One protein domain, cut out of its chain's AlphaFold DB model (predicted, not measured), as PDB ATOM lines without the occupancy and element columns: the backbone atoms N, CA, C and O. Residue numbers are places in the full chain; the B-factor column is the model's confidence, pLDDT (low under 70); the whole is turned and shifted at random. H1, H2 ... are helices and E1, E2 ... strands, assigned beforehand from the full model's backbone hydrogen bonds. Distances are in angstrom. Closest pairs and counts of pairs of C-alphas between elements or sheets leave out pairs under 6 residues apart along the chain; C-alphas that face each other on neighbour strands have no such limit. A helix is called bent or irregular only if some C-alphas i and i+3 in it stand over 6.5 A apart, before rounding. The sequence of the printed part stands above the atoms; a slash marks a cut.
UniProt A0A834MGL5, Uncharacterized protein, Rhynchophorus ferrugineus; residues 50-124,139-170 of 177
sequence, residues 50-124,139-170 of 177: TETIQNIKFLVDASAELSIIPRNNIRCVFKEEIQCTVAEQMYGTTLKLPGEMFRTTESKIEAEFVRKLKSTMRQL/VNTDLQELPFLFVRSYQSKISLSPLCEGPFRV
ATOM      1  N   THR A  50      -5.782  57.613   0.467       53.41
ATOM      2  CA  THR A  50      -4.446  57.520  -0.109       53.41
ATOM      3  C   THR A  50      -3.372  57.374   0.965       53.41
ATOM      4  O   THR A  50      -2.560  56.459   0.856       53.41
ATOM      5  N   GLU A  51      -3.417  58.164   2.043       59.62
ATOM      6  CA  GLU A  51      -2.509  57.996   3.189       59.62
ATOM      7  C   GLU A  51      -2.733  56.649   3.876       59.62
ATOM      8  O   GLU A  51      -1.785  55.958   4.242       59.62
ATOM      9  N   THR A  52      -3.992  56.222   3.993       56.75
ATOM     10  CA  THR A  52      -4.339  54.929   4.599       56.75
ATOM     11  C   THR A  52      -3.789  53.763   3.768       56.75
ATOM     12  O   THR A  52      -3.214  52.819   4.311       56.75
ATOM     13  N   ILE A  53      -3.910  53.840   2.439       60.12
ATOM     14  CA  ILE A  53      -3.374  52.854   1.492       60.12
ATOM     15  C   ILE A  53      -1.844  52.872   1.494       60.12
ATOM     16  O   ILE A  53      -1.226  51.808   1.499       60.12
ATOM     17  N   GLN A  54      -1.223  54.051   1.527       61.22
ATOM     18  CA  GLN A  54       0.230  54.198   1.617       61.22
ATOM     19  C   GLN A  54       0.767  53.641   2.934       61.22
ATOM     20  O   GLN A  54       1.784  52.952   2.934       61.22
ATOM     21  N   ASN A  55       0.055  53.859   4.040       60.09
ATOM     22  CA  ASN A  55       0.392  53.282   5.334       60.09
ATOM     23  C   ASN A  55       0.280  51.758   5.288       60.09
ATOM     24  O   ASN A  55       1.218  51.077   5.674       60.09
ATOM     25  N   ILE A  56      -0.795  51.192   4.734       61.78
ATOM     26  CA  ILE A  56      -0.919  49.731   4.588       61.78
ATOM     27  C   ILE A  56       0.194  49.166   3.695       61.78
ATOM     28  O   ILE A  56       0.784  48.145   4.041       61.78
ATOM     29  N   LYS A  57       0.520  49.833   2.583       66.81
ATOM     30  CA  LYS A  57       1.581  49.408   1.662       66.81
ATOM     31  C   LYS A  57       2.957  49.431   2.331       66.81
ATOM     32  O   LYS A  57       3.648  48.423   2.301       66.81
ATOM     33  N   PHE A  58       3.294  50.515   3.029       66.88
ATOM     34  CA  PHE A  58       4.527  50.622   3.810       66.88
ATOM     35  C   PHE A  58       4.645  49.512   4.863       66.88
ATOM     36  O   PHE A  58       5.706  48.921   5.021       66.88
ATOM     37  N   LEU A  59       3.552  49.177   5.558       61.03
ATOM     38  CA  LEU A  59       3.555  48.112   6.568       61.03
ATOM     39  C   LEU A  59       3.714  46.710   5.953       61.03
ATOM     40  O   LEU A  59       4.315  45.836   6.580       61.03
ATOM     41  N   VAL A  60       3.189  46.489   4.744       65.44
ATOM     42  CA  VAL A  60       3.375  45.244   3.979       65.44
ATOM     43  C   VAL A  60       4.813  45.136   3.462       65.44
ATOM     44  O   VAL A  60       5.426  44.079   3.615       65.44
ATOM     45  N   ASP A  61       5.371  46.229   2.941       61.66
ATOM     46  CA  ASP A  61       6.734  46.289   2.403       61.66
ATOM     47  C   ASP A  61       7.785  46.151   3.526       61.66
ATOM     48  O   ASP A  61       8.700  45.332   3.431       61.66
ATOM     49  N   ALA A  62       7.596  46.827   4.667       57.97
ATOM     50  CA  ALA A  62       8.451  46.690   5.852       57.97
ATOM     51  C   ALA A  62       8.408  45.276   6.464       57.97
ATOM     52  O   ALA A  62       9.387  44.814   7.049       57.97
ATOM     53  N   SER A  63       7.292  44.551   6.319       55.69
ATOM     54  CA  SER A  63       7.196  43.157   6.765       55.69
ATOM     55  C   SER A  63       7.942  42.178   5.847       55.69
ATOM     56  O   SER A  63       8.182  41.047   6.274       55.69
ATOM     57  N   ALA A  64       8.276  42.567   4.613       58.56
ATOM     58  CA  ALA A  64       8.956  41.701   3.651       58.56
ATOM     59  C   ALA A  64      10.486  41.705   3.823       58.56
ATOM     60  O   ALA A  64      11.127  40.683   3.586       58.56
ATOM     61  N   GLU A  65      11.073  42.813   4.286       54.69
ATOM     62  CA  GLU A  65      12.534  42.938   4.439       54.69
ATOM     63  C   GLU A  65      13.066  42.465   5.801       54.69
ATOM     64  O   GLU A  65      14.262  42.230   5.975       54.69
ATOM     65  N   LEU A  66      12.188  42.261   6.782       51.53
ATOM     66  CA  LEU A  66      12.577  41.962   8.159       51.53
ATOM     67  C   LEU A  66      12.277  40.505   8.524       51.53
ATOM     68  O   LEU A  66      11.405  40.210   9.334       51.53
ATOM     69  N   SER A  67      13.088  39.590   7.982       52.22
ATOM     70  CA  SER A  67      13.113  38.149   8.319       52.22
ATOM     71  C   SER A  67      13.226  37.852   9.834       52.22
ATOM     72  O   SER A  67      12.908  36.754  10.286       52.22
ATOM     73  N   ILE A  68      13.637  38.832  10.653       51.78
ATOM     74  CA  ILE A  68      13.978  38.636  12.072       51.78
ATOM     75  C   ILE A  68      13.076  39.438  13.034       51.78
ATOM     76  O   ILE A  68      13.059  39.151  14.232       51.78
ATOM     77  N   ILE A  69      12.274  40.404  12.565       48.84
ATOM     78  CA  ILE A  69      11.406  41.168  13.478       48.84
ATOM     79  C   ILE A  69      10.073  40.428  13.646       48.84
ATOM     80  O   ILE A  69       9.351  40.233  12.668       48.84
ATOM     81  N   PRO A  70       9.692  40.016  14.870       50.19
ATOM     82  CA  PRO A  70       8.406  39.373  15.080       50.19
ATOM     83  C   PRO A  70       7.291  40.322  14.631       50.19
ATOM     84  O   PRO A  70       7.279  41.493  15.013       50.19
ATOM     85  N   ARG A  71       6.323  39.780  13.877       52.06
ATOM     86  CA  ARG A  71       5.085  40.402  13.343       52.06
ATOM     87  C   ARG A  71       4.407  41.442  14.257       52.06
ATOM     88  O   ARG A  71       3.638  42.279  13.802       52.06
ATOM     89  N   ASN A  72       4.668  41.394  15.558       54.38
ATOM     90  CA  ASN A  72       4.129  42.303  16.557       54.38
ATOM     91  C   ASN A  72       4.742  43.716  16.561       54.38
ATOM     92  O   ASN A  72       4.193  44.562  17.261       54.38
ATOM     93  N   ASN A  73       5.822  43.993  15.817       62.50
ATOM     94  CA  ASN A  73       6.519  45.284  15.914       62.50
ATOM     95  C   ASN A  73       6.252  46.283  14.772       62.50
ATOM     96  O   ASN A  73       6.803  47.374  14.744       62.50
ATOM     97  N   ILE A  74       5.361  45.944  13.842       71.19
ATOM     98  CA  ILE A  74       5.035  46.797  12.688       71.19
ATOM     99  C   ILE A  74       4.429  48.150  13.129       71.19
ATOM    100  O   ILE A  74       4.571  49.160  12.452       71.19
ATOM    101  N   ARG A  75       3.790  48.195  14.307       72.88
ATOM    102  CA  ARG A  75       3.167  49.416  14.845       72.88
ATOM    103  C   ARG A  75       4.150  50.399  15.478       72.88
ATOM    104  O   ARG A  75       3.809  51.567  15.602       72.88
ATOM    105  N   CYS A  76       5.336  49.954  15.880       71.56
ATOM    106  CA  CYS A  76       6.335  50.831  16.495       71.56
ATOM    107  C   CYS A  76       7.434  51.238  15.504       71.56
ATOM    108  O   CYS A  76       8.428  51.834  15.905       71.56
ATOM    109  N   VAL A  77       7.267  50.918  14.214       78.19
ATOM    110  CA  VAL A  77       8.161  51.389  13.154       78.19
ATOM    111  C   VAL A  77       7.985  52.898  13.006       78.19
ATOM    112  O   VAL A  77       6.865  53.390  12.851       78.19
ATOM    113  N   PHE A  78       9.101  53.618  13.079       77.25
ATOM    114  CA  PHE A  78       9.152  55.057  12.869       77.25
ATOM    115  C   PHE A  78       9.091  55.365  11.373       77.25
ATOM    116  O   PHE A  78       9.849  54.786  10.594       77.25
ATOM    117  N   LYS A  79       8.187  56.263  10.972       78.50
ATOM    118  CA  LYS A  79       8.061  56.711   9.584       78.50
ATOM    119  C   LYS A  79       8.604  58.132   9.458       78.50
ATOM    120  O   LYS A  79       8.011  59.069   9.983       78.50
ATOM    121  N   GLU A  80       9.709  58.295   8.732       76.06
ATOM    122  CA  GLU A  80      10.423  59.578   8.611       76.06
ATOM    123  C   GLU A  80       9.599  60.680   7.926       76.06
ATOM    124  O   GLU A  80       9.734  61.848   8.270       76.06
ATOM    125  N   GLU A  81       8.705  60.338   7.001       73.06
ATOM    126  CA  GLU A  81       7.877  61.326   6.288       73.06
ATOM    127  C   GLU A  81       6.864  62.026   7.207       73.06
ATOM    128  O   GLU A  81       6.607  63.217   7.061       73.06
ATOM    129  N   ILE A  82       6.298  61.278   8.160       75.44
ATOM    130  CA  ILE A  82       5.275  61.762   9.106       75.44
ATOM    131  C   ILE A  82       5.917  62.093  10.470       75.44
ATOM    132  O   ILE A  82       5.266  62.645  11.352       75.44
ATOM    133  N   GLN A  83       7.212  61.784  10.643       80.12
ATOM    134  CA  GLN A  83       7.981  61.964  11.882       80.12
ATOM    135  C   GLN A  83       7.279  61.362  13.113       80.12
ATOM    136  O   GLN A  83       7.383  61.877  14.226       80.12
ATOM    137  N   CYS A  84       6.539  60.270  12.915       75.81
ATOM    138  CA  CYS A  84       5.781  59.598  13.963       75.81
ATOM    139  C   CYS A  84       5.729  58.086  13.724       75.81
ATOM    140  O   CYS A  84       5.967  57.583  12.620       75.81
ATOM    141  N   THR A  85       5.436  57.339  14.783       78.81
ATOM    142  CA  THR A  85       5.162  55.903  14.703       78.81
ATOM    143  C   THR A  85       3.678  55.647  14.444       78.81
ATOM    144  O   THR A  85       2.800  56.414  14.844       78.81
ATOM    145  N   VAL A  86       3.362  54.507  13.826       77.62
ATOM    146  CA  VAL A  86       1.965  54.099  13.578       77.62
ATOM    147  C   VAL A  86       1.177  53.956  14.888       77.62
ATOM    148  O   VAL A  86      -0.015  54.245  14.945       77.62
ATOM    149  N   ALA A  87       1.844  53.526  15.959       79.12
ATOM    150  CA  ALA A  87       1.291  53.462  17.302       79.12
ATOM    151  C   ALA A  87       0.879  54.845  17.826       79.12
ATOM    152  O   ALA A  87      -0.243  54.994  18.307       79.12
ATOM    153  N   GLU A  88       1.746  55.849  17.687       79.56
ATOM    154  CA  GLU A  88       1.436  57.224  18.089       79.56
ATOM    155  C   GLU A  88       0.292  57.806  17.265       79.56
ATOM    156  O   GLU A  88      -0.596  58.440  17.826       79.56
ATOM    157  N   GLN A  89       0.249  57.541  15.959       80.31
ATOM    158  CA  GLN A  89      -0.815  58.051  15.097       80.31
ATOM    159  C   GLN A  89      -2.184  57.419  15.404       80.31
ATOM    160  O   GLN A  89      -3.202  58.107  15.388       80.31
ATOM    161  N   MET A  90      -2.226  56.116  15.694       77.56
ATOM    162  CA  MET A  90      -3.483  55.387  15.916       77.56
ATOM    163  C   MET A  90      -3.980  55.466  17.363       77.56
ATOM    164  O   MET A  90      -5.187  55.484  17.596       77.56
ATOM    165  N   TYR A  91      -3.069  55.475  18.339       77.38
ATOM    166  CA  TYR A  91      -3.402  55.416  19.766       77.38
ATOM    167  C   TYR A  91      -3.051  56.699  20.526       77.38
ATOM    168  O   TYR A  91      -3.258  56.754  21.739       77.38
ATOM    169  N   GLY A  92      -2.478  57.707  19.860       80.12
ATOM    170  CA  GLY A  92      -2.025  58.950  20.492       80.12
ATOM    171  C   GLY A  92      -0.887  58.758  21.500       80.12
ATOM    172  O   GLY A  92      -0.581  59.673  22.259       80.12
ATOM    173  N   THR A  93      -0.301  57.559  21.574       74.94
ATOM    174  CA  THR A  93       0.694  57.173  22.582       74.94
ATOM    175  C   THR A  93       1.716  56.207  21.994       74.94
ATOM    176  O   THR A  93       1.400  55.392  21.126       74.94
ATOM    177  N   THR A  94       2.952  56.271  22.489       78.31
ATOM    178  CA  THR A  94       3.993  55.301  22.144       78.31
ATOM    179  C   THR A  94       3.704  53.954  22.799       78.31
ATOM    180  O   THR A  94       3.524  53.842  24.014       78.31
ATOM    181  N   LEU A  95       3.663  52.893  21.991       75.69
ATOM    182  CA  LEU A  95       3.560  51.530  22.504       75.69
ATOM    183  C   LEU A  95       4.935  51.053  22.972       75.69
ATOM    184  O   LEU A  95       5.871  50.982  22.181       75.69
ATOM    185  N   LYS A  96       5.031  50.660  24.246       71.56
ATOM    186  CA  LYS A  96       6.238  50.020  24.782       71.56
ATOM    187  C   LYS A  96       6.448  48.667  24.122       71.56
ATOM    188  O   LYS A  96       5.528  47.843  24.080       71.56
ATOM    189  N   LEU A  97       7.662  48.420  23.649       71.88
ATOM    190  CA  LEU A  97       8.005  47.122  23.083       71.88
ATOM    191  C   LEU A  97       8.003  46.049  24.176       71.88
ATOM    192  O   LEU A  97       8.372  46.341  25.313       71.88
ATOM    193  N   PRO A  98       7.689  44.780  23.856       67.06
ATOM    194  CA  PRO A  98       7.808  43.683  24.816       67.06
ATOM    195  C   PRO A  98       9.191  43.591  25.488       67.06
ATOM    196  O   PRO A  98       9.277  43.155  26.630       67.06
ATOM    197  N   GLY A  99      10.262  44.043  24.822       65.88
ATOM    198  CA  GLY A  99      11.611  44.138  25.401       65.88
ATOM    199  C   GLY A  99      11.816  45.316  26.366       65.88
ATOM    200  O   GLY A  99      12.631  45.219  27.274       65.88
ATOM    201  N   GLU A 100      11.041  46.392  26.226       68.19
ATOM    202  CA  GLU A 100      11.076  47.585  27.089       68.19
ATOM    203  C   GLU A 100      10.123  47.479  28.288       68.19
ATOM    204  O   GLU A 100      10.122  48.327  29.182       68.19
ATOM    205  N   MET A 101       9.280  46.440  28.327       70.06
ATOM    206  CA  MET A 101       8.407  46.168  29.471       70.06
ATOM    207  C   MET A 101       9.199  45.732  30.710       70.06
ATOM    208  O   MET A 101       8.714  45.879  31.835       70.06
ATOM    209  N   PHE A 102      10.411  45.208  30.523       72.56
ATOM    210  CA  PHE A 102      11.266  44.765  31.614       72.56
ATOM    211  C   PHE A 102      12.060  45.943  32.179       72.56
ATOM    212  O   PHE A 102      12.797  46.619  31.468       72.56
ATOM    213  N   ARG A 103      11.936  46.181  33.487       70.38
ATOM    214  CA  ARG A 103      12.830  47.100  34.196       70.38
ATOM    215  C   ARG A 103      14.181  46.416  34.362       70.38
ATOM    216  O   ARG A 103      14.225  45.301  34.885       70.38
ATOM    217  N   THR A 104      15.263  47.078  33.959       64.88
ATOM    218  CA  THR A 104      16.630  46.631  34.236       64.88
ATOM    219  C   THR A 104      16.820  46.626  35.748       64.88
ATOM    220  O   THR A 104      17.034  47.659  36.374       64.88
ATOM    221  N   THR A 105      16.639  45.467  36.365       65.06
ATOM    222  CA  THR A 105      17.039  45.251  37.750       65.06
ATOM    223  C   THR A 105      18.516  44.899  37.706       65.06
ATOM    224  O   THR A 105      18.901  43.997  36.963       65.06
ATOM    225  N   GLU A 106      19.350  45.594  38.485       65.62
ATOM    226  CA  GLU A 106      20.787  45.309  38.657       65.62
ATOM    227  C   GLU A 106      21.026  43.984  39.410       65.62
ATOM    228  O   GLU A 106      21.898  43.851  40.267       65.62
ATOM    229  N   SER A 107      20.210  42.971  39.129       64.81
ATOM    230  CA  SER A 107      20.412  41.633  39.644       64.81
ATOM    231  C   SER A 107      21.601  41.025  38.909       64.81
ATOM    232  O   SER A 107      21.601  40.854  37.687       64.81
ATOM    233  N   LYS A 108      22.662  40.742  39.664       68.62
ATOM    234  CA  LYS A 108      23.845  40.046  39.168       68.62
ATOM    235  C   LYS A 108      23.407  38.649  38.736       68.62
ATOM    236  O   LYS A 108      23.213  37.773  39.573       68.62
ATOM    237  N   ILE A 109      23.199  38.462  37.435       67.56
ATOM    238  CA  ILE A 109      22.819  37.166  36.878       67.56
ATOM    239  C   ILE A 109      23.949  36.183  37.194       67.56
ATOM    240  O   ILE A 109      25.088  36.357  36.757       67.56
ATOM    241  N   GLU A 110      23.636  35.161  37.981       78.69
ATOM    242  CA  GLU A 110      24.596  34.143  38.382       78.69
ATOM    243  C   GLU A 110      25.000  33.304  37.161       78.69
ATOM    244  O   GLU A 110      24.154  32.790  36.421       78.69
ATOM    245  N   ALA A 111      26.305  33.173  36.909       79.94
ATOM    246  CA  ALA A 111      26.820  32.482  35.724       79.94
ATOM    247  C   ALA A 111      26.354  31.015  35.649       79.94
ATOM    248  O   ALA A 111      26.171  30.468  34.556       79.94
ATOM    249  N   GLU A 112      26.099  30.393  36.804       82.81
ATOM    250  CA  GLU A 112      25.547  29.042  36.905       82.81
ATOM    251  C   GLU A 112      24.112  28.953  36.386       82.81
ATOM    252  O   GLU A 112      23.782  28.003  35.670       82.81
ATOM    253  N   PHE A 113      23.278  29.964  36.653       85.50
ATOM    254  CA  PHE A 113      21.907  30.020  36.151       85.50
ATOM    255  C   PHE A 113      21.883  30.047  34.619       85.50
ATOM    256  O   PHE A 113      21.157  29.276  33.991       85.50
ATOM    257  N   VAL A 114      22.746  30.861  34.001       88.00
ATOM    258  CA  VAL A 114      22.866  30.931  32.535       88.00
ATOM    259  C   VAL A 114      23.385  29.613  31.959       88.00
ATOM    260  O   VAL A 114      22.898  29.165  30.918       88.00
ATOM    261  N   ARG A 115      24.350  28.958  32.627       87.38
ATOM    262  CA  ARG A 115      24.854  27.635  32.216       87.38
ATOM    263  C   ARG A 115      23.751  26.584  32.261       87.38
ATOM    264  O   ARG A 115      23.583  25.848  31.288       87.38
ATOM    265  N   LYS A 116      22.979  26.552  33.349       90.81
ATOM    266  CA  LYS A 116      21.858  25.628  33.538       90.81
ATOM    267  C   LYS A 116      20.774  25.870  32.492       90.81
ATOM    268  O   LYS A 116      20.412  24.935  31.787       90.81
ATOM    269  N   LEU A 117      20.362  27.120  32.286       89.31
ATOM    270  CA  LEU A 117      19.369  27.490  31.277       89.31
ATOM    271  C   LEU A 117      19.798  27.078  29.863       89.31
ATOM    272  O   LEU A 117      19.022  26.455  29.144       89.31
ATOM    273  N   LYS A 118      21.047  27.370  29.474       87.81
ATOM    274  CA  LYS A 118      21.593  26.950  28.173       87.81
ATOM    275  C   LYS A 118      21.615  25.430  28.029       87.81
ATOM    276  O   LYS A 118      21.338  24.936  26.942       87.81
ATOM    277  N   SER A 119      21.936  24.694  29.095       89.06
ATOM    278  CA  SER A 119      21.917  23.227  29.065       89.06
ATOM    279  C   SER A 119      20.499  22.669  28.924       89.06
ATOM    280  O   SER A 119      20.280  21.816  28.072       89.06
ATOM    281  N   THR A 120      19.522  23.214  29.656       90.12
ATOM    282  CA  THR A 120      18.115  22.799  29.571       90.12
ATOM    283  C   THR A 120      17.526  23.116  28.199       90.12
ATOM    284  O   THR A 120      16.898  22.259  27.596       90.12
ATOM    285  N   MET A 121      17.783  24.310  27.657       87.62
ATOM    286  CA  MET A 121      17.290  24.693  26.329       87.62
ATOM    287  C   MET A 121      17.910  23.863  25.201       87.62
ATOM    288  O   MET A 121      17.241  23.609  24.210       87.62
ATOM    289  N   ARG A 122      19.162  23.403  25.346       83.19
ATOM    290  CA  ARG A 122      19.775  22.466  24.387       83.19
ATOM    291  C   ARG A 122      19.206  21.051  24.480       83.19
ATOM    292  O   ARG A 122      19.256  20.337  23.493       83.19
ATOM    293  N   GLN A 123      18.716  20.644  25.650       85.56
ATOM    294  CA  GLN A 123      18.074  19.339  25.852       85.56
ATOM    295  C   GLN A 123      16.628  19.310  25.346       85.56
ATOM    296  O   GLN A 123      16.088  18.235  25.102       85.56
ATOM    297  N   LEU A 124      15.999  20.475  25.194       83.44
ATOM    298  CA  LEU A 124      14.710  20.618  24.534       83.44
ATOM    299  C   LEU A 124      14.917  20.519  23.018       83.44
ATOM    300  O   LEU A 124      14.918  21.524  22.309       83.44
ATOM    301  N   VAL A 139     -11.250  12.521   4.903       70.00
ATOM    302  CA  VAL A 139     -12.409  12.927   4.108       70.00
ATOM    303  C   VAL A 139     -13.592  12.095   4.583       70.00
ATOM    304  O   VAL A 139     -13.537  10.868   4.540       70.00
ATOM    305  N   ASN A 140     -14.655  12.754   5.052       75.31
ATOM    306  CA  ASN A 140     -15.875  12.059   5.458       75.31
ATOM    307  C   ASN A 140     -16.477  11.318   4.244       75.31
ATOM    308  O   ASN A 140     -16.679  11.922   3.191       75.31
ATOM    309  N   THR A 141     -16.776  10.028   4.404       75.06
ATOM    310  CA  THR A 141     -17.425   9.180   3.398       75.06
ATOM    311  C   THR A 141     -18.776   9.735   2.942       75.06
ATOM    312  O   THR A 141     -19.087   9.643   1.760       75.06
ATOM    313  N   ASP A 142     -19.515  10.428   3.813       75.25
ATOM    314  CA  ASP A 142     -20.806  11.055   3.495       75.25
ATOM    315  C   ASP A 142     -20.683  12.128   2.395       75.25
ATOM    316  O   ASP A 142     -21.640  12.412   1.674       75.25
ATOM    317  N   LEU A 143     -19.488  12.711   2.203       73.69
ATOM    318  CA  LEU A 143     -19.221  13.652   1.105       73.69
ATOM    319  C   LEU A 143     -19.394  12.992  -0.273       73.69
ATOM    320  O   LEU A 143     -19.676  13.687  -1.251       73.69
ATOM    321  N   GLN A 144     -19.260  11.664  -0.346       71.12
ATOM    322  CA  GLN A 144     -19.494  10.890  -1.562       71.12
ATOM    323  C   GLN A 144     -20.977  10.754  -1.903       71.12
ATOM    324  O   GLN A 144     -21.280  10.405  -3.035       71.12
ATOM    325  N   GLU A 145     -21.903  11.037  -0.983       77.31
ATOM    326  CA  GLU A 145     -23.346  10.870  -1.202       77.31
ATOM    327  C   GLU A 145     -24.108  12.205  -1.221       77.31
ATOM    328  O   GLU A 145     -25.216  12.274  -1.755       77.31
ATOM    329  N   LEU A 146     -23.499  13.301  -0.750       81.00
ATOM    330  CA  LEU A 146     -24.156  14.609  -0.647       81.00
ATOM    331  C   LEU A 146     -24.651  15.165  -2.002       81.00
ATOM    332  O   LEU A 146     -23.856  15.294  -2.942       81.00
ATOM    333  N   PRO A 147     -25.935  15.571  -2.101       81.00
ATOM    334  CA  PRO A 147     -26.509  16.132  -3.326       81.00
ATOM    335  C   PRO A 147     -26.152  17.609  -3.557       81.00
ATOM    336  O   PRO A 147     -26.149  18.053  -4.707       81.00
ATOM    337  N   PHE A 148     -25.843  18.363  -2.494       84.19
ATOM    338  CA  PHE A 148     -25.522  19.791  -2.554       84.19
ATOM    339  C   PHE A 148     -24.230  20.117  -1.797       84.19
ATOM    340  O   PHE A 148     -24.003  19.593  -0.707       84.19
ATOM    341  N   LEU A 149     -23.409  21.010  -2.353       85.31
ATOM    342  CA  LEU A 149     -22.153  21.477  -1.760       85.31
ATOM    343  C   LEU A 149     -22.055  23.001  -1.819       85.31
ATOM    344  O   LEU A 149     -22.505  23.622  -2.778       85.31
ATOM    345  N   PHE A 150     -21.417  23.591  -0.813       85.12
ATOM    346  CA  PHE A 150     -21.015  24.996  -0.830       85.12
ATOM    347  C   PHE A 150     -19.558  25.091  -1.281       85.12
ATOM    348  O   PHE A 150     -18.710  24.336  -0.799       85.12
ATOM    349  N   VAL A 151     -19.253  26.024  -2.181       82.50
ATOM    350  CA  VAL A 151     -17.900  26.196  -2.731       82.50
ATOM    351  C   VAL A 151     -17.270  27.453  -2.152       82.50
ATOM    352  O   VAL A 151     -17.850  28.535  -2.201       82.50
ATOM    353  N   ARG A 152     -16.062  27.325  -1.602       82.81
ATOM    354  CA  ARG A 152     -15.285  28.475  -1.140       82.81
ATOM    355  C   ARG A 152     -14.590  29.137  -2.325       82.81
ATOM    356  O   ARG A 152     -13.802  28.498  -3.013       82.81
ATOM    357  N   SER A 153     -14.848  30.425  -2.523       76.50
ATOM    358  CA  SER A 153     -14.164  31.233  -3.536       76.50
ATOM    359  C   SER A 153     -13.058  32.055  -2.876       76.50
ATOM    360  O   SER A 153     -13.280  32.701  -1.853       76.50
ATOM    361  N   TYR A 154     -11.856  31.994  -3.452       71.19
ATOM    362  CA  TYR A 154     -10.655  32.698  -2.976       71.19
ATOM    363  C   TYR A 154     -10.391  34.002  -3.734       71.19
ATOM    364  O   TYR A 154      -9.320  34.590  -3.604       71.19
ATOM    365  N   GLN A 155     -11.345  34.442  -4.553       76.06
ATOM    366  CA  GLN A 155     -11.239  35.729  -5.226       76.06
ATOM    367  C   GLN A 155     -11.205  36.848  -4.179       76.06
ATOM    368  O   GLN A 155     -11.804  36.718  -3.111       76.06
ATOM    369  N   SER A 156     -10.493  37.939  -4.469       63.81
ATOM    370  CA  SER A 156     -10.484  39.133  -3.623       63.81
ATOM    371  C   SER A 156     -11.877  39.753  -3.642       63.81
ATOM    372  O   SER A 156     -12.210  40.554  -4.517       63.81
ATOM    373  N   LYS A 157     -12.736  39.304  -2.730       66.25
ATOM    374  CA  LYS A 157     -14.106  39.785  -2.667       66.25
ATOM    375  C   LYS A 157     -14.168  41.115  -1.917       66.25
ATOM    376  O   LYS A 157     -13.345  41.403  -1.049       66.25
ATOM    377  N   ILE A 158     -15.186  41.904  -2.243       72.88
ATOM    378  CA  ILE A 158     -15.533  43.133  -1.528       72.88
ATOM    379  C   ILE A 158     -15.826  42.780  -0.060       72.88
ATOM    380  O   ILE A 158     -16.360  41.701   0.234       72.88
ATOM    381  N   SER A 159     -15.443  43.677   0.854       69.19
ATOM    382  CA  SER A 159     -15.627  43.515   2.299       69.19
ATOM    383  C   SER A 159     -17.063  43.079   2.629       69.19
ATOM    384  O   SER A 159     -18.013  43.655   2.107       69.19
ATOM    385  N   LEU A 160     -17.202  42.055   3.483       72.44
ATOM    386  CA  LEU A 160     -18.463  41.444   3.957       72.44
ATOM    387  C   LEU A 160     -19.238  40.543   2.976       72.44
ATOM    388  O   LEU A 160     -20.342  40.100   3.290       72.44
ATOM    389  N   SER A 161     -18.674  40.196   1.823       76.00
ATOM    390  CA  SER A 161     -19.279  39.181   0.949       76.00
ATOM    391  C   SER A 161     -19.138  37.752   1.513       76.00
ATOM    392  O   SER A 161     -18.167  37.438   2.214       76.00
ATOM    393  N   PRO A 162     -20.089  36.846   1.214       76.94
ATOM    394  CA  PRO A 162     -20.043  35.483   1.721       76.94
ATOM    395  C   PRO A 162     -18.843  34.724   1.144       76.94
ATOM    396  O   PRO A 162     -18.617  34.669  -0.069       76.94
ATOM    397  N   LEU A 163     -18.074  34.108   2.042       80.69
ATOM    398  CA  LEU A 163     -16.867  33.345   1.713       80.69
ATOM    399  C   LEU A 163     -17.183  32.080   0.902       80.69
ATOM    400  O   LEU A 163     -16.417  31.694   0.016       80.69
ATOM    401  N   CYS A 164     -18.331  31.470   1.190       83.19
ATOM    402  CA  CYS A 164     -18.860  30.319   0.479       83.19
ATOM    403  C   CYS A 164     -20.013  30.753  -0.423       83.19
ATOM    404  O   CYS A 164     -20.921  31.461   0.010       83.19
ATOM    405  N   GLU A 165     -19.973  30.310  -1.669       81.50
ATOM    406  CA  GLU A 165     -21.080  30.433  -2.607       81.50
ATOM    407  C   GLU A 165     -22.046  29.265  -2.423       81.50
ATOM    408  O   GLU A 165     -21.644  28.220  -1.907       81.50
ATOM    409  N   GLY A 166     -23.312  29.522  -2.773       80.75
ATOM    410  CA  GLY A 166     -24.515  28.796  -2.357       80.75
ATOM    411  C   GLY A 166     -24.542  27.283  -2.610       80.75
ATOM    412  O   GLY A 166     -23.545  26.673  -2.981       80.75
ATOM    413  N   PRO A 167     -25.700  26.639  -2.392       83.19
ATOM    414  CA  PRO A 167     -25.799  25.199  -2.569       83.19
ATOM    415  C   PRO A 167     -25.758  24.844  -4.061       83.19
ATOM    416  O   PRO A 167     -26.733  25.021  -4.788       83.19
ATOM    417  N   PHE A 168     -24.629  24.311  -4.517       82.44
ATOM    418  CA  PHE A 168     -24.463  23.774  -5.862       82.44
ATOM    419  C   PHE A 168     -24.839  22.300  -5.888       82.44
ATOM    420  O   PHE A 168     -24.390  21.528  -5.040       82.44
ATOM    421  N   ARG A 169     -25.637  21.893  -6.879       84.75
ATOM    422  CA  ARG A 169     -25.962  20.482  -7.100       84.75
ATOM    423  C   ARG A 169     -24.756  19.755  -7.693       84.75
ATOM    424  O   ARG A 169     -24.189  20.209  -8.685       84.75
ATOM    425  N   VAL A 170     -24.398  18.606  -7.121       82.88
ATOM    426  CA  VAL A 170     -23.329  17.752  -7.659       82.88
ATOM    427  C   VAL A 170     -23.850  17.010  -8.889       82.88
ATOM    428  O   VAL A 170     -24.829  16.270  -8.793       82.88
TER     429      VAL A 170
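This is residues 50 to 124 and 139 to 170 of the 177 residues of an uncharacterized protein of Rhynchophorus ferrugineus (UniProt A0A834MGL5). The model is a loose string of three parts: a slender hairpin of two strands, E1 and E2, with the short helix H5 just before it; a small cluster of helices in which H2 sits between H1 and H3; and helix H4 on an arm, residues 99 to 124, that sticks out. The printed part has 107 residues, with H1 H2 H3 H4 H5 E1 E2 along the chain; the sheet, E1 - E2, is antiparallel, and the class is mostly helix. The whole is extended, with a radius of gyration of the C-alphas of 24.7 A and spans of 71 by 48 by 24 A.

E1 is residues 148 to 152, 13.5 A long, and E2 is residues 164 to 169, 14.3 A, ending at C-alpha 169 (-25.962, 20.482, -7.100). H5 is residues 141 to 144. H1, residues 50 to 65, runs 22.8 A from C-alpha 50 (-4.446, 57.520, -0.109). H2 is residues 71 to 76, H3 residues 86 to 91, and H4 residues 111 to 123, 18.6 A.

E1 and E2 form an antiparallel hairpin at 151 degrees, with N 149 and O 168 2.9 A apart and N 165 and O 151 2.8 A apart, within hydrogen-bond range. H1, with residues 59 to 63 alone, touches H2 at a steep tilt of 49 degrees, opposite ways; the closest C-alphas, of Leu 59 and Ile 74, are 6.4 A apart. H2 touches H3, about perpendicular at 78 degrees, the C-alphas of Arg 75 and Val 86 being closest at 5.0 A. H1 and H3 are only just apart, at 8.4 A. H4 touches no helix. H2 is irregular: C-alphas 72 and 75 are 7.4 A apart. Every O i to N i+4 pair is within hydrogen-bond range in H3 and H4, 11 of 12 in H1 and 0 of 2 in H2, which has 1 of 3 O i to N i+3 pairs within range; H5 is too short for an O i to N i+4 pair.

The C-alphas farthest apart, of Lys 108 and Arg 169, are 70.7 A apart. Residues 125 to 138 are not printed, and C-alphas 124 and 139 are 34.8 A apart across the cut. The links H3 to H4 and E1 to E2 are long. The mean pLDDT of the printed part is 72.9; 36 residues are under 70, among them residues 50 to 73.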